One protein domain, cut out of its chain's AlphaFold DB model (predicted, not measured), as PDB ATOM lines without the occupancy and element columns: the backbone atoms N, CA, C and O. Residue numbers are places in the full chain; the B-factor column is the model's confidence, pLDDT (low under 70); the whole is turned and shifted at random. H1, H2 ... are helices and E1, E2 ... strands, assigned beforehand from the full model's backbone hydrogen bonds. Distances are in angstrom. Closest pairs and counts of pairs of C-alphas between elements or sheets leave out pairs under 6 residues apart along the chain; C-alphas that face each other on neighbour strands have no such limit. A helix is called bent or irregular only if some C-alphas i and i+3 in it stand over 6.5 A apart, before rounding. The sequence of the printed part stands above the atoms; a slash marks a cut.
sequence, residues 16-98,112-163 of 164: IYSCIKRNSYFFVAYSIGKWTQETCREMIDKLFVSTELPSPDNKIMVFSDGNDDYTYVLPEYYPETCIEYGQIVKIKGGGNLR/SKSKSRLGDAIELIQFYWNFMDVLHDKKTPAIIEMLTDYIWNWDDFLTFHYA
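Overview. This is residues 16 to 98 and 112 to 163 of the 164 residues of an uncharacterized protein of Candidatus Methanoperedenaceae archaeon (UniProt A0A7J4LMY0). A small two-strand hairpin, E1 and E2, lies in the middle, with helix H1 packed on it and the long helix H3 packed on E2 from elsewhere. Beyond H1, a second small sheet, E3 and E4, makes one end of the domain with H2, which packs on H1; at the other end short H4 packs on H3, and H5, near H3, sticks out with residues 158 to 162. The printed part has 135 residues with five named helices and four named strands, in the order E1 E2 H1 E3 H2 E4 H3 H4 H5; E1 and E2 are antiparallel, E3 and E4 parallel, and the class is mixed, helices and strands. It is compact, with a radius of gyration of the C-alphas of 16.3 A and spans of 47 by 39 by 32 A.

Arrangement. E1, residues 16 to 20, and E2, residues 27 to 33, form an antiparallel hairpin at 171 degrees, with N 19 and O 29 within hydrogen-bond range at 2.8 A. H1, residues 37 to 50, comes closest to E2 at the C-alphas of Met 43 and Ser 31, 5.0 A apart. H3, residues 115 to 132, comes closest to E2 at Gln 126 and Phe 27, whose C-alphas are 6.2 A apart. H1 touches H2, residues 69 to 77, at a steep tilt of 42 degrees, the same way; their closest C-alphas, of Gln 37 and Asp 69, are 5.1 A apart. E3, residues 60 to 64, and E4, residues 83 to 87, are parallel at 19 degrees, with N 62 and O 84 within hydrogen-bond range at 2.9 A. E3, H2 and E4 make a strand-helix-strand unit, two parallel neighbour strands with a helix between, its crossover right-handed. H3 touches H4, residues 141 to 144, with residues 129 to 131 alone; the closest C-alphas, of Asn 130 and Pro 141, are 5.0 A apart. H5, residues 154 to 162, is near H3 and apart from H1. In H1 and H3 every O i to N i+4 pair is within hydrogen-bond range; in H2 2 of 5 are, beside 3 of 6 O i to N i+3 pairs, in H5 3 of 5, and H4 is too short for such a pair.

Along the chain. E1 begins at C-alpha 16 (12.889, -25.633, -40.409). E2 is 18.0 A long, H1 19.6 A and H3 25.3 A. H5 is irregular, with C-alphas 158 and 161 7.7 A apart, and ends at C-alpha 162 (36.306, -25.692, -63.524).

Size, cuts and confidence. The two C-alphas farthest apart, of Thr 81 and Tyr 162, are 48.3 A apart. Residues 99 to 111 are not printed, and C-alphas 98 and 112 are 18.7 A apart across the cut. Of the links that are printed whole, none is long. Residues 90 to 96, 112 to 113 and 162 to 163 have pLDDT under 70.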
ATOM      1  N   ILE A  16      12.265 -26.594 -39.502       87.94
ATOM      2  CA  ILE A  16      12.889 -25.633 -40.409       87.94
ATOM      3  C   ILE A  16      12.198 -24.293 -40.199       87.94
ATOM      4  O   ILE A  16      11.007 -24.168 -40.493       87.94
ATOM      5  N   TYR A  17      12.947 -23.301 -39.727       92.62
ATOM      6  CA  TYR A  17      12.532 -21.905 -39.814       92.62
ATOM      7  C   TYR A  17      13.011 -21.389 -41.164       92.62
ATOM      8  O   TYR A  17      14.161 -21.609 -41.535       92.62
ATOM      9  N   SER A  18      12.138 -20.733 -41.920       93.00
ATOM     10  CA  SER A  18      12.454 -20.229 -43.258       93.00
ATOM     11  C   SER A  18      11.827 -18.861 -43.470       93.00
ATOM     12  O   SER A  18      10.640 -18.690 -43.190       93.00
ATOM     13  N   CYS A  19      12.589 -17.929 -44.029       93.81
ATOM     14  CA  CYS A  19      12.142 -16.586 -44.361       93.81
ATOM     15  C   CYS A  19      12.184 -16.365 -45.878       93.81
ATOM     16  O   CYS A  19      13.218 -16.562 -46.518       93.81
ATOM     17  N   ILE A  20      11.053 -15.949 -46.450       92.00
ATOM     18  CA  ILE A  20      10.909 -15.656 -47.879       92.00
ATOM     19  C   ILE A  20      10.346 -14.244 -48.028       92.00
ATOM     20  O   ILE A  20       9.301 -13.922 -47.456       92.00
ATOM     21  N   LYS A  21      11.006 -13.408 -48.831       92.00
ATOM     22  CA  LYS A  21      10.550 -12.046 -49.119       92.00
ATOM     23  C   LYS A  21       9.344 -12.089 -50.053       92.00
ATOM     24  O   LYS A  21       9.409 -12.629 -51.151       92.00
ATOM     25  N   ARG A  22       8.220 -11.509 -49.622       87.12
ATOM     26  CA  ARG A  22       6.918 -11.652 -50.300       87.12
ATOM     27  C   ARG A  22       6.909 -11.167 -51.756       87.12
ATOM     28  O   ARG A  22       6.268 -11.803 -52.583       87.12
ATOM     29  N   ASN A  23       7.571 -10.051 -52.057       87.69
ATOM     30  CA  ASN A  23       7.442  -9.396 -53.365       87.69
ATOM     31  C   ASN A  23       8.306 -10.053 -54.451       87.69
ATOM     32  O   ASN A  23       7.908 -10.089 -55.610       87.69
ATOM     33  N   SER A  24       9.469 -10.579 -54.074       91.44
ATOM     34  CA  SER A  24      10.424 -11.217 -54.988       91.44
ATOM     35  C   SER A  24      10.432 -12.735 -54.903       91.44
ATOM     36  O   SER A  24      11.027 -13.389 -55.752       91.44
ATOM     37  N   TYR A  25       9.795 -13.300 -53.875       91.06
ATOM     38  CA  TYR A  25       9.918 -14.704 -53.493       91.06
ATOM     39  C   TYR A  25      11.355 -15.118 -53.163       91.06
ATOM     40  O   TYR A  25      11.650 -16.309 -53.157       91.06
ATOM     41  N   PHE A  26      12.243 -14.167 -52.868       93.62
ATOM     42  CA  PHE A  26      13.626 -14.476 -52.531       93.62
ATOM     43  C   PHE A  26      13.696 -15.225 -51.202       93.62
ATOM     44  O   PHE A  26      13.160 -14.767 -50.189       93.62
ATOM     45  N   PHE A  27      14.330 -16.394 -51.211       94.69
ATOM     46  CA  PHE A  27      14.541 -17.208 -50.026       94.69
ATOM     47  C   PHE A  27      15.771 -16.678 -49.281       94.69
ATOM     48  O   PHE A  27      16.907 -17.012 -49.622       94.69
ATOM     49  N   VAL A  28      15.521 -15.824 -48.284       95.25
ATOM     50  CA  VAL A  28      16.537 -15.011 -47.596       95.25
ATOM     51  C   VAL A  28      17.360 -15.849 -46.620       95.25
ATOM     52  O   VAL A  28      18.582 -15.878 -46.697       95.25
ATOM     53  N   ALA A  29      16.687 -16.537 -45.697       96.12
ATOM     54  CA  ALA A  29      17.335 -17.180 -44.559       96.12
ATOM     55  C   ALA A  29      16.574 -18.423 -44.099       96.12
ATOM     56  O   ALA A  29      15.348 -18.498 -44.218       96.12
ATOM     57  N   TYR A  30      17.302 -19.381 -43.527       95.19
ATOM     58  CA  TYR A  30      16.731 -20.540 -42.849       95.19
ATOM     59  C   TYR A  30      17.639 -21.058 -41.724       95.19
ATOM     60  O   TYR A  30      18.854 -20.825 -41.712       95.19
ATOM     61  N   SER A  31      17.052 -21.827 -40.812       94.62
ATOM     62  CA  SER A  31      17.760 -22.651 -39.827       94.62
ATOM     63  C   SER A  31      17.086 -24.018 -39.699       94.62
ATOM     64  O   SER A  31      15.907 -24.182 -40.028       94.62
ATOM     65  N   ILE A  32      17.854 -25.017 -39.260       90.12
ATOM     66  CA  ILE A  32      17.391 -26.396 -39.081       90.12
ATOM     67  C   ILE A  32      17.767 -26.839 -37.676       90.12
ATOM     68  O   ILE A  32      18.944 -26.860 -37.309       90.12
ATOM     69  N   GLY A  33      16.785 -27.266 -36.896       88.62
ATOM     70  CA  GLY A  33      17.025 -27.631 -35.509       88.62
ATOM     71  C   GLY A  33      15.788 -28.158 -34.814       88.62
ATOM     72  O   GLY A  33      14.909 -28.750 -35.437       88.62
ATOM     73  N   LYS A  34      15.742 -27.983 -33.499       87.25
ATOM     74  CA  LYS A  34      14.551 -28.292 -32.710       87.25
ATOM     75  C   LYS A  34      13.561 -27.135 -32.805       87.25
ATOM     76  O   LYS A  34      13.924 -26.030 -33.188       87.25
ATOM     77  N   TRP A  35      12.306 -27.384 -32.447       89.19
ATOM     78  CA  TRP A  35      11.351 -26.296 -32.257       89.19
ATOM     79  C   TRP A  35      11.703 -25.562 -30.962       89.19
ATOM     80  O   TRP A  35      11.288 -25.966 -29.877       89.19
ATOM     81  N   THR A  36      12.566 -24.556 -31.075       93.38
ATOM     82  CA  THR A  36      13.093 -23.778 -29.953       93.38
ATOM     83  C   THR A  36      13.386 -22.344 -30.382       93.38
ATOM     84  O   THR A  36      13.750 -22.089 -31.533       93.38
ATOM     85  N   GLN A  37      13.358 -21.428 -29.411       96.81
ATOM     86  CA  GLN A  37      13.807 -20.043 -29.586       96.81
ATOM     87  C   GLN A  37      15.245 -19.950 -30.109       96.81
ATOM     88  O   GLN A  37      15.536 -19.057 -30.890       96.81
ATOM     89  N   GLU A  38      16.129 -20.883 -29.738       97.06
ATOM     90  CA  GLU A  38      17.508 -20.909 -30.245       97.06
ATOM     91  C   GLU A  38      17.560 -21.147 -31.756       97.06
ATOM     92  O   GLU A  38      18.176 -20.385 -32.491       97.06
ATOM     93  N   THR A  39      16.827 -22.149 -32.246       95.12
ATOM     94  CA  THR A  39      16.769 -22.418 -33.690       95.12
ATOM     95  C   THR A  39      16.101 -21.249 -34.427       95.12
ATOM     96  O   THR A  39      16.514 -20.889 -35.528       95.12
ATOM     97  N   CYS A  40      15.094 -20.613 -33.820       97.25
ATOM     98  CA  CYS A  40      14.483 -19.392 -34.349       97.25
ATOM     99  C   CYS A  40      15.504 -18.241 -34.441       97.25
ATOM    100  O   CYS A  40      15.624 -17.612 -35.492       97.25
ATOM    101  N   ARG A  41      16.286 -18.019 -33.376       98.25
ATOM    102  CA  ARG A  41      17.348 -17.008 -33.282       98.25
ATOM    103  C   ARG A  41      18.389 -17.175 -34.378       98.25
ATOM    104  O   ARG A  41      18.673 -16.206 -35.067       98.25
ATOM    105  N   GLU A  42      18.855 -18.396 -34.633       97.88
ATOM    106  CA  GLU A  42      19.775 -18.681 -35.744       97.88
ATOM    107  C   GLU A  42      19.226 -18.225 -37.112       97.88
ATOM    108  O   GLU A  42      19.983 -17.784 -37.977       97.88
ATOM    109  N   MET A  43      17.912 -18.339 -37.345       97.25
ATOM    110  CA  MET A  43      17.295 -17.878 -38.594       97.25
ATOM    111  C   MET A  43      17.139 -16.355 -38.626       97.25
ATOM    112  O   MET A  43      17.408 -15.749 -39.663       97.25
ATOM    113  N   ILE A  44      16.729 -15.738 -37.513       97.75
ATOM    114  CA  ILE A  44      16.566 -14.280 -37.419       97.75
ATOM    115  C   ILE A  44      17.915 -13.557 -37.498       97.75
ATOM    116  O   ILE A  44      17.983 -12.523 -38.151       97.75
ATOM    117  N   ASP A  45      18.985 -14.122 -36.941       98.25
ATOM    118  CA  ASP A  45      20.350 -13.607 -37.089       98.25
ATOM    119  C   ASP A  45      20.755 -13.521 -38.563       98.25
ATOM    120  O   ASP A  45      21.124 -12.460 -39.064       98.25
ATOM    121  N   LYS A  46      20.562 -14.621 -39.303       97.69
ATOM    122  CA  LYS A  46      20.804 -14.660 -40.750       97.69
ATOM    123  C   LYS A  46      19.949 -13.648 -41.504       97.69
ATOM    124  O   LYS A  46      20.443 -13.029 -42.441       97.69
ATOM    125  N   LEU A  47      18.681 -13.482 -41.123       96.56
ATOM    126  CA  LEU A  47      17.814 -12.460 -41.708       96.56
ATOM    127  C   LEU A  47      18.390 -11.061 -41.460       96.56
ATOM    128  O   LEU A  47      18.563 -10.313 -42.414       96.56
ATOM    129  N   PHE A  48      18.735 -10.751 -40.210       96.88
ATOM    130  CA  PHE A  48      19.255  -9.456 -39.779       96.88
ATOM    131  C   PHE A  48      20.526  -9.056 -40.533       96.88
ATOM    132  O   PHE A  48      20.600  -7.944 -41.047       96.88
ATOM    133  N   VAL A  49      21.491  -9.969 -40.675       96.56
ATOM    134  CA  VAL A  49      22.738  -9.688 -41.413       96.56
ATOM    135  C   VAL A  49      22.549  -9.625 -42.931       96.56
ATOM    136  O   VAL A  49      23.401  -9.075 -43.625       96.56
ATOM    137  N   SER A  50      21.459 -10.191 -43.459       93.19
ATOM    138  CA  SER A  50      21.193 -10.265 -44.905       93.19
ATOM    139  C   SER A  50      20.288  -9.145 -45.421       93.19
ATOM    140  O   SER A  50      20.085  -9.040 -46.632       93.19
ATOM    141  N   THR A  51      19.707  -8.330 -44.539       91.88
ATOM    142  CA  THR A  51      18.780  -7.254 -44.910       91.88
ATOM    143  C   THR A  51      19.307  -5.887 -44.510       91.88
ATOM    144  O   THR A  51      20.072  -5.752 -43.561       91.88
ATOM    145  N   GLU A  52      18.858  -4.854 -45.218       91.62
ATOM    146  CA  GLU A  52      19.067  -3.475 -44.788       91.62
ATOM    147  C   GLU A  52      18.489  -3.259 -43.380       91.62
ATOM    148  O   GLU A  52      17.402  -3.752 -43.064       91.62
ATOM    149  N   LEU A  53      19.221  -2.525 -42.537       94.44
ATOM    150  CA  LEU A  53      18.770  -2.208 -41.187       94.44
ATOM    151  C   LEU A  53      17.518  -1.322 -41.252       94.44
ATOM    152  O   LEU A  53      17.564  -0.255 -41.870       94.44
ATOM    153  N   PRO A  54      16.410  -1.721 -40.605       96.00
ATOM    154  CA  PRO A  54      15.203  -0.916 -40.613       96.00
ATOM    155  C   PRO A  54      15.365   0.339 -39.752       96.00
ATOM    156  O   PRO A  54      16.167   0.393 -38.817       96.00
ATOM    157  N   SER A  55      14.541   1.339 -40.043       96.56
ATOM    158  CA  SER A  55      14.423   2.572 -39.264       96.56
ATOM    159  C   SER A  55      12.955   2.834 -38.903       96.56
ATOM    160  O   SER A  55      12.063   2.194 -39.466       96.56
ATOM    161  N   PRO A  56      12.656   3.786 -38.002       96.56
ATOM    162  CA  PRO A  56      11.272   4.148 -37.695       96.56
ATOM    163  C   PRO A  56      10.455   4.603 -38.916       96.56
ATOM    164  O   PRO A  56       9.243   4.385 -38.952       96.56
ATOM    165  N   ASP A  57      11.121   5.184 -39.919       96.56
ATOM    166  CA  ASP A  57      10.507   5.650 -41.170       96.56
ATOM    167  C   ASP A  57      10.479   4.567 -42.265       96.56
ATOM    168  O   ASP A  57       9.723   4.678 -43.230       96.56
ATOM    169  N   ASN A  58      11.284   3.508 -42.121       95.38
ATOM    170  CA  ASN A  58      11.362   2.378 -43.044       95.38
ATOM    171  C   ASN A  58      11.456   1.061 -42.262       95.38
ATOM    172  O   ASN A  58      12.536   0.498 -42.062       95.38
ATOM    173  N   LYS A  59      10.308   0.600 -41.767       96.25
ATOM    174  CA  LYS A  59      10.218  -0.560 -40.877       96.25
ATOM    175  C   LYS A  59      10.311  -1.882 -41.633       96.25
ATOM    176  O   LYS A  59       9.808  -2.012 -42.750       96.25
ATOM    177  N   ILE A  60      10.842  -2.907 -40.970       95.50
ATOM    178  CA  ILE A  60      10.738  -4.285 -41.455       95.50
ATOM    179  C   ILE A  60       9.355  -4.856 -41.117       95.50
ATOM    180  O   ILE A  60       8.897  -4.780 -39.978       95.50
ATOM    181  N   MET A  61       8.683  -5.451 -42.105       95.38
ATOM    182  CA  MET A  61       7.409  -6.148 -41.907       95.38
ATOM    183  C   MET A  61       7.635  -7.660 -41.889       95.38
ATOM    184  O   MET A  61       8.022  -8.246 -42.905       95.38
ATOM    185  N   VAL A  62       7.355  -8.303 -40.757       94.69
ATOM    186  CA  VAL A  62       7.502  -9.751 -40.576       94.69
ATOM    187  C   VAL A  62       6.133 -10.392 -40.401       94.69
ATOM    188  O   VAL A  62       5.357 -10.022 -39.523       94.69
ATOM    189  N   PHE A  63       5.855 -11.402 -41.222       93.38
ATOM    190  CA  PHE A  63       4.613 -12.156 -41.163       93.38
ATOM    191  C   PHE A  63       4.881 -13.648 -40.967       93.38
ATOM    192  O   PHE A  63       5.575 -14.247 -41.788       93.38
ATOM    193  N   SER A  64       4.313 -14.257 -39.926       91.81
ATOM    194  CA  SER A  64       4.567 -15.667 -39.583       91.81
ATOM    195  C   SER A  64       3.288 -16.512 -39.487       91.81
ATOM    196  O   SER A  64       2.168 -16.031 -39.688       91.81
ATOM    197  N   ASP A  65       3.458 -17.800 -39.183       87.19
ATOM    198  CA  ASP A  65       2.383 -18.743 -38.864       87.19
ATOM    199  C   ASP A  65       1.794 -18.568 -37.451       87.19
ATOM    200  O   ASP A  65       0.767 -19.177 -37.135       87.19
ATOM    201  N   GLY A  66       2.381 -17.687 -36.634       89.00
ATOM    202  CA  GLY A  66       1.951 -17.385 -35.271       89.00
ATOM    203  C   GLY A  66       2.638 -18.206 -34.186       89.00
ATOM    204  O   GLY A  66       2.136 -18.225 -33.067       89.00
ATOM    205  N   ASN A  67       3.752 -18.882 -34.492       90.62
ATOM    206  CA  ASN A  67       4.623 -19.450 -33.462       90.62
ATOM    207  C   ASN A  67       5.083 -18.345 -32.481       90.62
ATOM    208  O   ASN A  67       5.467 -17.252 -32.903       90.62
ATOM    209  N   ASP A  68       5.027 -18.607 -31.176       93.56
ATOM    210  CA  ASP A  68       5.341 -17.622 -30.142       93.56
ATOM    211  C   ASP A  68       6.843 -17.355 -30.007       93.56
ATOM    212  O   ASP A  68       7.208 -16.263 -29.575       93.56
ATOM    213  N   ASP A  69       7.717 -18.256 -30.474       95.75
ATOM    214  CA  ASP A  69       9.171 -18.024 -30.543       95.75
ATOM    215  C   ASP A  69       9.521 -16.660 -31.164       95.75
ATOM    216  O   ASP A  69      10.415 -15.964 -30.683       95.75
ATOM    217  N   TYR A  70       8.797 -16.241 -32.209       95.12
ATOM    218  CA  TYR A  70       9.025 -14.957 -32.876       95.12
ATOM    219  C   TYR A  70       8.789 -13.761 -31.949       95.12
ATOM    220  O   TYR A  70       9.470 -12.749 -32.078       95.12
ATOM    221  N   THR A  71       7.855 -13.875 -31.001       94.38
ATOM    222  CA  THR A  71       7.546 -12.789 -30.058       94.38
ATOM    223  C   THR A  71       8.667 -12.554 -29.048       94.38
ATOM    224  O   THR A  71       8.816 -11.436 -28.569       94.38
ATOM    225  N   TYR A  72       9.484 -13.576 -28.778       96.19
ATOM    226  CA  TYR A  72      10.652 -13.472 -27.905       96.19
ATOM    227  C   TYR A  72      11.915 -13.077 -28.671       96.19
ATOM    228  O   TYR A  72      12.690 -12.263 -28.183       96.19
ATOM    229  N   VAL A  73      12.113 -13.627 -29.874       97.75
ATOM    230  CA  VAL A  73      13.366 -13.462 -30.628       97.75
ATOM    231  C   VAL A  73      13.422 -12.142 -31.397       97.75
ATOM    232  O   VAL A  73      14.465 -11.502 -31.421       97.75
ATOM    233  N   LEU A  74      12.330 -11.698 -32.031       97.12
ATOM    234  CA  LEU A  74      12.358 -10.477 -32.855       97.12
ATOM    235  C   LEU A  74      12.815  -9.214 -32.087       97.12
ATOM    236  O   LEU A  74      13.619  -8.468 -32.654       97.12
ATOM    237  N   PRO A  75      12.389  -8.977 -30.826       97.12
ATOM    238  CA  PRO A  75      12.852  -7.830 -30.036       97.12
ATOM    239  C   PRO A  75      14.351  -7.834 -29.705       97.12
ATOM    240  O   PRO A  75      14.892  -6.787 -29.360       97.12
ATOM    241  N   GLU A  76      15.038  -8.980 -29.807       97.75
ATOM    242  CA  GLU A  76      16.495  -9.057 -29.612       97.75
ATOM    243  C   GLU A  76      17.265  -8.387 -30.767       97.75
ATOM    244  O   GLU A  76      18.392  -7.935 -30.569       97.75
ATOM    245  N   TYR A  77      16.655  -8.295 -31.956       97.50
ATOM    246  CA  TYR A  77      17.292  -7.801 -33.185       97.50
ATOM    247  C   TYR A  77      16.741  -6.458 -33.661       97.50
ATOM    248  O   TYR A  77      17.477  -5.647 -34.223       97.50
ATOM    249  N   TYR A  78      15.446  -6.211 -33.456       96.88
ATOM    250  CA  TYR A  78      14.771  -5.029 -33.980       96.88
ATOM    251  C   TYR A  78      14.081  -4.255 -32.854       96.88
ATOM    252  O   TYR A  78      13.230  -4.820 -32.164       96.88
ATOM    253  N   PRO A  79      14.376  -2.953 -32.684       96.38
ATOM    254  CA  PRO A  79      13.596  -2.096 -31.799       96.38
ATOM    255  C   PRO A  79      12.122  -2.085 -32.216       96.38
ATOM    256  O   PRO A  79      11.832  -2.054 -33.410       96.38
ATOM    257  N   GLU A  80      11.196  -2.008 -31.254       94.88
ATOM    258  CA  GLU A  80       9.744  -1.984 -31.525       94.88
ATOM    259  C   GLU A  80       9.329  -0.884 -32.517       94.88
ATOM    260  O   GLU A  80       8.383  -1.045 -33.281       94.88
ATOM    261  N   THR A  81      10.059   0.232 -32.556       96.81
ATOM    262  CA  THR A  81       9.805   1.328 -33.501       96.81
ATOM    263  C   THR A  81      10.161   0.991 -34.950       96.81
ATOM    264  O   THR A  81       9.669   1.663 -35.852       96.81
ATOM    265  N   CYS A  82      10.988  -0.033 -35.184       97.00
ATOM    266  CA  CYS A  82      11.544  -0.396 -36.489       97.00
ATOM    267  C   CYS A  82      10.937  -1.683 -37.076       97.00
ATOM    268  O   CYS A  82      11.300  -2.063 -38.189       97.00
ATOM    269  N   ILE A  83      10.033  -2.365 -36.363       96.44
ATOM    270  CA  ILE A  83       9.423  -3.627 -36.800       96.44
ATOM    271  C   ILE A  83       7.899  -3.599 -36.709       96.44
ATOM    272  O   ILE A  83       7.317  -3.094 -35.754       96.44
ATOM    273  N   GLU A  84       7.247  -4.210 -37.694       96.00
ATOM    274  CA  GLU A  84       5.831  -4.559 -37.645       96.00
ATOM    275  C   GLU A  84       5.679  -6.075 -37.796       96.00
ATOM    276  O   GLU A  84       6.083  -6.657 -38.804       96.00
ATOM    277  N   TYR A  85       5.105  -6.722 -36.781       94.94
ATOM    278  CA  TYR A  85       4.880  -8.165 -36.762       94.94
ATOM    279  C   TYR A  85       3.394  -8.500 -36.904       94.94
ATOM    280  O   TYR A  85       2.546  -7.925 -36.220       94.94
ATOM    281  N   GLY A  86       3.077  -9.469 -37.763       92.38
ATOM    282  CA  GLY A  86       1.721  -9.976 -37.943       92.38
ATOM    283  C   GLY A  86       1.661 -11.489 -38.139       92.38
ATOM    284  O   GLY A  86       2.586 -12.119 -38.645       92.38
ATOM    285  N   GLN A  87       0.525 -12.090 -37.791       90.19
ATOM    286  CA  GLN A  87       0.239 -13.494 -38.089       90.19
ATOM    287  C   GLN A  87      -0.592 -13.608 -39.373       90.19
ATOM    288  O   GLN A  87      -1.613 -12.935 -39.524       90.19
ATOM    289  N   ILE A  88      -0.205 -14.499 -40.290       84.56
ATOM    290  CA  ILE A  88      -1.015 -14.804 -41.478       84.56
ATOM    291  C   ILE A  88      -1.998 -15.925 -41.152       84.56
ATOM    292  O   ILE A  88      -1.624 -17.087 -40.982       84.56
ATOM    293  N   VAL A  89      -3.292 -15.607 -41.181       74.81
ATOM    294  CA  VAL A  89      -4.356 -16.615 -41.148       74.81
ATOM    295  C   VAL A  89      -4.454 -17.275 -42.530       74.81
ATOM    296  O   VAL A  89      -5.062 -16.739 -43.448       74.81
ATOM    297  N   LYS A  90      -3.775 -18.424 -42.678       65.75
ATOM    298  CA  LYS A  90      -3.811 -19.399 -43.795       65.75
ATOM    299  C   LYS A  90      -4.346 -18.878 -45.142       65.75
ATOM    300  O   LYS A  90      -5.531 -18.992 -45.449       65.75
ATOM    301  N   ILE A  91      -3.430 -18.497 -46.029       57.88
ATOM    302  CA  ILE A  91      -3.717 -18.379 -47.464       57.88
ATOM    303  C   ILE A  91      -3.392 -19.735 -48.107       57.88
ATOM    304  O   ILE A  91      -2.239 -20.168 -48.119       57.88
ATOM    305  N   LYS A  92      -4.405 -20.460 -48.600       48.38
ATOM    306  CA  LYS A  92      -4.187 -21.680 -49.398       48.38
ATOM    307  C   LYS A  92      -3.713 -21.276 -50.800       48.38
ATOM    308  O   LYS A  92      -4.534 -20.973 -51.654       48.38
ATOM    309  N   GLY A  93      -2.403 -21.293 -51.021       51.25
ATOM    310  CA  GLY A  93      -1.769 -21.286 -52.344       51.25
ATOM    311  C   GLY A  93      -0.899 -22.535 -52.514       51.25
ATOM    312  O   GLY A  93      -0.357 -23.029 -51.523       51.25
ATOM    313  N   GLY A  94      -0.832 -23.082 -53.732       50.66
ATOM    314  CA  GLY A  94       0.084 -24.175 -54.099       50.66
ATOM    315  C   GLY A  94       1.452 -23.640 -54.545       50.66
ATOM    316  O   GLY A  94       1.556 -22.473 -54.911       50.66
ATOM    317  N   GLY A  95       2.489 -24.484 -54.528       56.75
ATOM    318  CA  GLY A  95       3.858 -24.126 -54.940       56.75
ATOM    319  C   GLY A  95       4.812 -23.722 -53.806       56.75
ATOM    320  O   GLY A  95       5.929 -23.277 -54.067       56.75
ATOM    321  N   ASN A  96       4.403 -23.875 -52.546       67.44
ATOM    322  CA  ASN A  96       5.141 -23.368 -51.381       67.44
ATOM    323  C   ASN A  96       6.391 -24.224 -51.088       67.44
ATOM    324  O   ASN A  96       6.411 -25.415 -51.401       67.44
ATOM    325  N   LEU A  97       7.393 -23.664 -50.395       70.94
ATOM    326  CA  LEU A  97       8.617 -24.367 -49.956       70.94
ATOM    327  C   LEU A  97       8.329 -25.768 -49.382       70.94
ATOM    328  O   LEU A  97       8.993 -26.745 -49.722       70.94
ATOM    329  N   ARG A  98       7.256 -25.892 -48.593       72.12
ATOM    330  CA  ARG A  98       6.772 -27.160 -48.027       72.12
ATOM    331  C   ARG A  98       6.525 -28.266 -49.062       72.12
ATOM    332  O   ARG A  98       6.725 -29.436 -48.747       72.12
ATOM    333  N   SER A 112      17.276 -41.806 -45.612       50.09
ATOM    334  CA  SER A 112      18.360 -41.411 -44.706       50.09
ATOM    335  C   SER A 112      17.971 -40.107 -44.016       50.09
ATOM    336  O   SER A 112      17.547 -39.169 -44.687       50.09
ATOM    337  N   LYS A 113      18.011 -40.094 -42.683       63.62
ATOM    338  CA  LYS A 113      17.587 -38.983 -41.823       63.62
ATOM    339  C   LYS A 113      18.773 -38.554 -40.986       63.62
ATOM    340  O   LYS A 113      18.984 -39.102 -39.910       63.62
ATOM    341  N   SER A 114      19.565 -37.634 -41.504       74.38
ATOM    342  CA  SER A 114      20.655 -37.052 -40.732       74.38
ATOM    343  C   SER A 114      20.655 -35.552 -40.934       74.38
ATOM    344  O   SER A 114      20.626 -35.134 -42.095       74.38
ATOM    345  N   LYS A 115      20.821 -34.820 -39.822       77.06
ATOM    346  CA  LYS A 115      21.187 -33.395 -39.711       77.06
ATOM    347  C   LYS A 115      21.588 -32.739 -41.038       77.06
ATOM    348  O   LYS A 115      20.936 -31.892 -41.646       77.06
ATOM    349  N   SER A 116      22.775 -33.187 -41.439       81.62
ATOM    350  CA  SER A 116      23.543 -32.674 -42.565       81.62
ATOM    351  C   SER A 116      22.846 -32.882 -43.905       81.62
ATOM    352  O   SER A 116      22.843 -31.968 -44.709       81.62
ATOM    353  N   ARG A 117      22.180 -34.017 -44.141       81.62
ATOM    354  CA  ARG A 117      21.496 -34.280 -45.418       81.62
ATOM    355  C   ARG A 117      20.275 -33.398 -45.621       81.62
ATOM    356  O   ARG A 117      19.994 -33.022 -46.755       81.62
ATOM    357  N   LEU A 118      19.559 -33.064 -44.547       81.06
ATOM    358  CA  LEU A 118      18.504 -32.062 -44.622       81.06
ATOM    359  C   LEU A 118      19.095 -30.673 -44.893       81.06
ATOM    360  O   LEU A 118      18.541 -29.946 -45.713       81.06
ATOM    361  N   GLY A 119      20.233 -30.348 -44.268       86.19
ATOM    362  CA  GLY A 119      21.039 -29.156 -44.561       86.19
ATOM    363  C   GLY A 119      21.403 -29.030 -46.038       86.19
ATOM    364  O   GLY A 119      20.899 -28.122 -46.696       86.19
ATOM    365  N   ASP A 120      22.169 -29.991 -46.567       87.81
ATOM    366  CA  ASP A 120      22.611 -30.057 -47.968       87.81
ATOM    367  C   ASP A 120      21.429 -29.859 -48.937       87.81
ATOM    368  O   ASP A 120      21.511 -29.169 -49.954       87.81
ATOM    369  N   ALA A 121      20.287 -30.477 -48.623       85.94
ATOM    370  CA  ALA A 121      19.111 -30.415 -49.474       85.94
ATOM    371  C   ALA A 121      18.416 -29.044 -49.439       85.94
ATOM    372  O   ALA A 121      17.921 -28.594 -50.472       85.94
ATOM    373  N   ILE A 122      18.358 -28.380 -48.279       88.06
ATOM    374  CA  ILE A 122      17.808 -27.023 -48.182       88.06
ATOM    375  C   ILE A 122      18.729 -26.015 -48.866       88.06
ATOM    376  O   ILE A 122      18.213 -25.153 -49.572       88.06
ATOM    377  N   GLU A 123      20.050 -26.160 -48.748       91.69
ATOM    378  CA  GLU A 123      21.030 -25.328 -49.463       91.69
ATOM    379  C   GLU A 123      20.840 -25.425 -50.977       91.69
ATOM    380  O   GLU A 123      20.683 -24.412 -51.664       91.69
ATOM    381  N   LEU A 124      20.746 -26.653 -51.497       91.31
ATOM    382  CA  LEU A 124      20.499 -26.892 -52.915       91.31
ATOM    383  C   LEU A 124      19.165 -26.291 -53.376       91.31
ATOM    384  O   LEU A 124      19.087 -25.685 -54.444       91.31
ATOM    385  N   ILE A 125      18.105 -26.442 -52.573       90.38
ATOM    386  CA  ILE A 125      16.788 -25.871 -52.878       90.38
ATOM    387  C   ILE A 125      16.833 -24.344 -52.844       90.38
ATOM    388  O   ILE A 125      16.232 -23.728 -53.720       90.38
ATOM    389  N   GLN A 126      17.515 -23.733 -51.873       93.50
ATOM    390  CA  GLN A 126      17.652 -22.282 -51.785       93.50
ATOM    391  C   GLN A 126      18.370 -21.739 -53.022       93.50
ATOM    392  O   GLN A 126      17.875 -20.795 -53.637       93.50
ATOM    393  N   PHE A 127      19.481 -22.365 -53.427       95.19
ATOM    394  CA  PHE A 127      20.214 -21.960 -54.624       95.19
ATOM    395  C   PHE A 127      19.349 -22.092 -55.878       95.19
ATOM    396  O   PHE A 127      19.154 -21.118 -56.605       95.19
ATOM    397  N   TYR A 128      18.771 -23.277 -56.099       93.94
ATOM    398  CA  TYR A 128      17.888 -23.525 -57.235       93.94
ATOM    399  C   TYR A 128      16.742 -22.503 -57.278       93.94
ATOM    400  O   TYR A 128      16.498 -21.888 -58.312       93.94
ATOM    401  N   TRP A 129      16.068 -22.280 -56.147       92.44
ATOM    402  CA  TRP A 129      14.939 -21.360 -56.042       92.44
ATOM    403  C   TRP A 129      15.345 -19.927 -56.376       92.44
ATOM    404  O   TRP A 129      14.647 -19.256 -57.128       92.44
ATOM    405  N   ASN A 130      16.457 -19.448 -55.816       95.19
ATOM    406  CA  ASN A 130      16.858 -18.054 -55.959       95.19
ATOM    407  C   ASN A 130      17.478 -17.752 -57.327       95.19
ATOM    408  O   ASN A 130      17.241 -16.666 -57.853       95.19
ATOM    409  N   PHE A 131      18.248 -18.683 -57.900       96.44
ATOM    410  CA  PHE A 131      19.135 -18.402 -59.036       96.44
ATOM    411  C   PHE A 131      18.797 -19.153 -60.329       96.44
ATOM    412  O   PHE A 131      19.244 -18.716 -61.389       96.44
ATOM    413  N   MET A 132      18.001 -20.229 -60.277       95.38
ATOM    414  CA  MET A 132      17.636 -21.029 -61.459       95.38
ATOM    415  C   MET A 132      16.133 -20.999 -61.767       95.38
ATOM    416  O   MET A 132      15.735 -21.001 -62.931       95.38
ATOM    417  N   ASP A 133      15.283 -21.002 -60.736       91.69
ATOM    418  CA  ASP A 133      13.841 -21.155 -60.911       91.69
ATOM    419  C   ASP A 133      13.191 -19.849 -61.364       91.69
ATOM    420  O   ASP A 133      13.141 -18.845 -60.649       91.69
ATOM    421  N   VAL A 134      12.666 -19.871 -62.582       90.69
ATOM    422  CA  VAL A 134      12.000 -18.724 -63.189       90.69
ATOM    423  C   VAL A 134      10.542 -18.698 -62.729       90.69
ATOM    424  O   VAL A 134       9.705 -19.440 -63.244       90.69
ATOM    425  N   LEU A 135      10.241 -17.853 -61.739       80.94
ATOM    426  CA  LEU A 135       8.934 -17.826 -61.069       80.94
ATOM    427  C   LEU A 135       7.964 -16.813 -61.687       80.94
ATOM    428  O   LEU A 135       6.856 -17.171 -62.082       80.94
ATOM    429  N   HIS A 136       8.373 -15.542 -61.752       71.69
ATOM    430  CA  HIS A 136       7.528 -14.405 -62.145       71.69
ATOM    431  C   HIS A 136       8.198 -13.585 -63.237       71.69
ATOM    432  O   HIS A 136       9.404 -13.378 -63.189       71.69
ATOM    433  N   ASP A 137       7.417 -13.104 -64.209       82.06
ATOM    434  CA  ASP A 137       7.895 -12.207 -65.281       82.06
ATOM    435  C   ASP A 137       9.187 -12.692 -65.975       82.06
ATOM    436  O   ASP A 137      10.067 -11.917 -66.340       82.06
ATOM    437  N   LYS A 138       9.333 -14.017 -66.114       84.50
ATOM    438  CA  LYS A 138      10.533 -14.674 -66.655       84.50
ATOM    439  C   LYS A 138      11.844 -14.342 -65.913       84.50
ATOM    440  O   LYS A 138      12.920 -14.485 -66.486       84.50
ATOM    441  N   LYS A 139      11.766 -13.945 -64.641       92.69
ATOM    442  CA  LYS A 139      12.906 -13.635 -63.772       92.69
ATOM    443  C   LYS A 139      12.976 -14.603 -62.597       92.69
ATOM    444  O   LYS A 139      11.960 -15.101 -62.103       92.69
ATOM    445  N   THR A 140      14.199 -14.850 -62.147       95.62
ATOM    446  CA  THR A 140      14.467 -15.540 -60.886       95.62
ATOM    447  C   THR A 140      14.347 -14.546 -59.724       95.62
ATOM    448  O   THR A 140      14.491 -13.335 -59.933       95.62
ATOM    449  N   PRO A 141      14.105 -15.009 -58.487       95.56
ATOM    450  CA  PRO A 141      14.096 -14.139 -57.314       95.56
ATOM    451  C   PRO A 141      15.361 -13.290 -57.156       95.56
ATOM    452  O   PRO A 141      15.258 -12.119 -56.806       95.56
ATOM    453  N   ALA A 142      16.544 -13.844 -57.450       96.50
ATOM    454  CA  ALA A 142      17.804 -13.108 -57.357       96.50
ATOM    455  C   ALA A 142      17.891 -11.952 -58.367       96.50
ATOM    456  O   ALA A 142      18.425 -10.897 -58.030       96.50
ATOM    457  N   ILE A 143      17.321 -12.111 -59.569       96.50
ATOM    458  CA  ILE A 143      17.223 -11.022 -60.553       96.50
ATOM    459  C   ILE A 143      16.255  -9.936 -60.072       96.50
ATOM    460  O   ILE A 143      16.543  -8.751 -60.214       96.50
ATOM    461  N   ILE A 144      15.116 -10.313 -59.476       95.56
ATOM    462  CA  ILE A 144      14.151  -9.341 -58.925       95.56
ATOM    463  C   ILE A 144      14.786  -8.525 -57.786       95.56
ATOM    464  O   ILE A 144      14.542  -7.325 -57.682       95.56
ATOM    465  N   GLU A 145      15.623  -9.159 -56.964       95.06
ATOM    466  CA  GLU A 145      16.406  -8.507 -55.902       95.06
ATOM    467  C   GLU A 145      17.670  -7.792 -56.408       95.06
ATOM    468  O   GLU A 145      18.411  -7.235 -55.603       95.06
ATOM    469  N   MET A 146      17.924  -7.783 -57.722       95.44
ATOM    470  CA  MET A 146      19.098  -7.150 -58.340       95.44
ATOM    471  C   MET A 146      20.444  -7.692 -57.822       95.44
ATOM    472  O   MET A 146      21.451  -6.990 -57.841       95.44
ATOM    473  N   LEU A 147      20.478  -8.950 -57.375       95.56
ATOM    474  CA  LEU A 147      21.704  -9.624 -56.923       95.56
ATOM    475  C   LEU A 147      22.519 -10.197 -58.088       95.56
ATOM    476  O   LEU A 147      23.702 -10.493 -57.944       95.56
ATOM    477  N   THR A 148      21.873 -10.394 -59.234       96.00
ATOM    478  CA  THR A 148      22.481 -10.890 -60.469       96.00
ATOM    479  C   THR A 148      21.620 -10.481 -61.662       96.00
ATOM    480  O   THR A 148      20.432 -10.199 -61.511       96.00
ATOM    481  N   ASP A 149      22.206 -10.474 -62.851       95.44
ATOM    482  CA  ASP A 149      21.535 -10.365 -64.148       95.44
ATOM    483  C   ASP A 149      21.538 -11.700 -64.921       95.44
ATOM    484  O   ASP A 149      21.009 -11.784 -66.032       95.44
ATOM    485  N   TYR A 150      22.091 -12.756 -64.317       94.56
ATOM    486  CA  TYR A 150      22.291 -14.065 -64.923       94.56
ATOM    487  C   TYR A 150      21.338 -15.120 -64.346       94.56
ATOM    488  O   TYR A 150      21.136 -15.213 -63.133       94.56
ATOM    489  N   ILE A 151      20.765 -15.950 -65.223       95.88
ATOM    490  CA  ILE A 151      19.972 -17.122 -64.827       95.88
ATOM    491  C   ILE A 151      20.889 -18.337 -64.857       95.88
ATOM    492  O   ILE A 151      21.336 -18.747 -65.925       95.88
ATOM    493  N   TRP A 152      21.119 -18.927 -63.687       96.00
ATOM    494  CA  TRP A 152      21.931 -20.127 -63.565       96.00
ATOM    495  C   TRP A 152      21.214 -21.339 -64.144       96.00
ATOM    496  O   TRP A 152      19.998 -21.498 -64.014       96.00
ATOM    497  N   ASN A 153      21.992 -22.241 -64.727       95.19
ATOM    498  CA  ASN A 153      21.551 -23.574 -65.093       95.19
ATOM    499  C   ASN A 153      22.370 -24.647 -64.341       95.19
ATOM    500  O   ASN A 153      23.297 -24.351 -63.583       95.19
ATOM    501  N   TRP A 154      21.991 -25.914 -64.513       94.69
ATOM    502  CA  TRP A 154      22.665 -27.028 -63.840       94.69
ATOM    503  C   TRP A 154      24.109 -27.233 -64.291       94.69
ATOM    504  O   TRP A 154      24.927 -27.631 -63.466       94.69
ATOM    505  N   ASP A 155      24.419 -26.973 -65.560       94.81
ATOM    506  CA  ASP A 155      25.784 -27.063 -66.075       94.81
ATOM    507  C   ASP A 155      26.668 -26.029 -65.375       94.81
ATOM    508  O   ASP A 155      27.673 -26.411 -64.782       94.81
ATOM    509  N   ASP A 156      26.228 -24.769 -65.292       94.12
ATOM    510  CA  ASP A 156      26.965 -23.711 -64.586       94.12
ATOM    511  C   ASP A 156      27.247 -24.101 -63.132       94.12
ATOM    512  O   ASP A 156      28.374 -24.013 -62.657       94.12
ATOM    513  N   PHE A 157      26.221 -24.565 -62.413       92.88
ATOM    514  CA  PHE A 157      26.341 -24.904 -60.996       92.88
ATOM    515  C   PHE A 157      27.269 -26.098 -60.754       92.88
ATOM    516  O   PHE A 157      28.093 -26.074 -59.839       92.88
ATOM    517  N   LEU A 158      27.155 -27.148 -61.572       91.38
ATOM    518  CA  LEU A 158      27.952 -28.366 -61.420       91.38
ATOM    519  C   LEU A 158      29.382 -28.199 -61.941       91.38
ATOM    520  O   LEU A 158      30.274 -28.928 -61.500       91.38
ATOM    521  N   THR A 159      29.613 -27.250 -62.852       91.62
ATOM    522  CA  THR A 159      30.923 -27.022 -63.473       91.62
ATOM    523  C   THR A 159      31.628 -25.751 -63.007       91.62
ATOM    524  O   THR A 159      32.773 -25.537 -63.395       91.62
ATOM    525  N   PHE A 160      31.024 -24.962 -62.109       83.56
ATOM    526  CA  PHE A 160      31.573 -23.688 -61.624       83.56
ATOM    527  C   PHE A 160      33.041 -23.778 -61.174       83.56
ATOM    528  O   PHE A 160      33.845 -22.905 -61.480       83.56
ATOM    529  N   HIS A 161      33.424 -24.872 -60.513       75.06
ATOM    530  CA  HIS A 161      34.787 -25.103 -60.019       75.06
ATOM    531  C   HIS A 161      35.834 -25.337 -61.121       75.06
ATOM    532  O   HIS A 161      37.024 -25.299 -60.833       75.06
ATOM    533  N   TYR A 162      35.416 -25.599 -62.361       67.31
ATOM    534  CA  TYR A 162      36.306 -25.692 -63.524       67.31
ATOM    535  C   TYR A 162      36.483 -24.345 -64.241       67.31
ATOM    536  O   TYR A 162      37.303 -24.253 -65.152       67.31
ATOM    537  N   ALA A 163      35.710 -23.324 -63.860       56.97
ATOM    538  CA  ALA A 163      35.746 -21.985 -64.445       56.97
ATOM    539  C   ALA A 163      36.603 -20.981 -63.642       56.97
ATOM    540  O   ALA A 163      36.704 -19.825 -64.055       56.97
TER     541      ALA A 163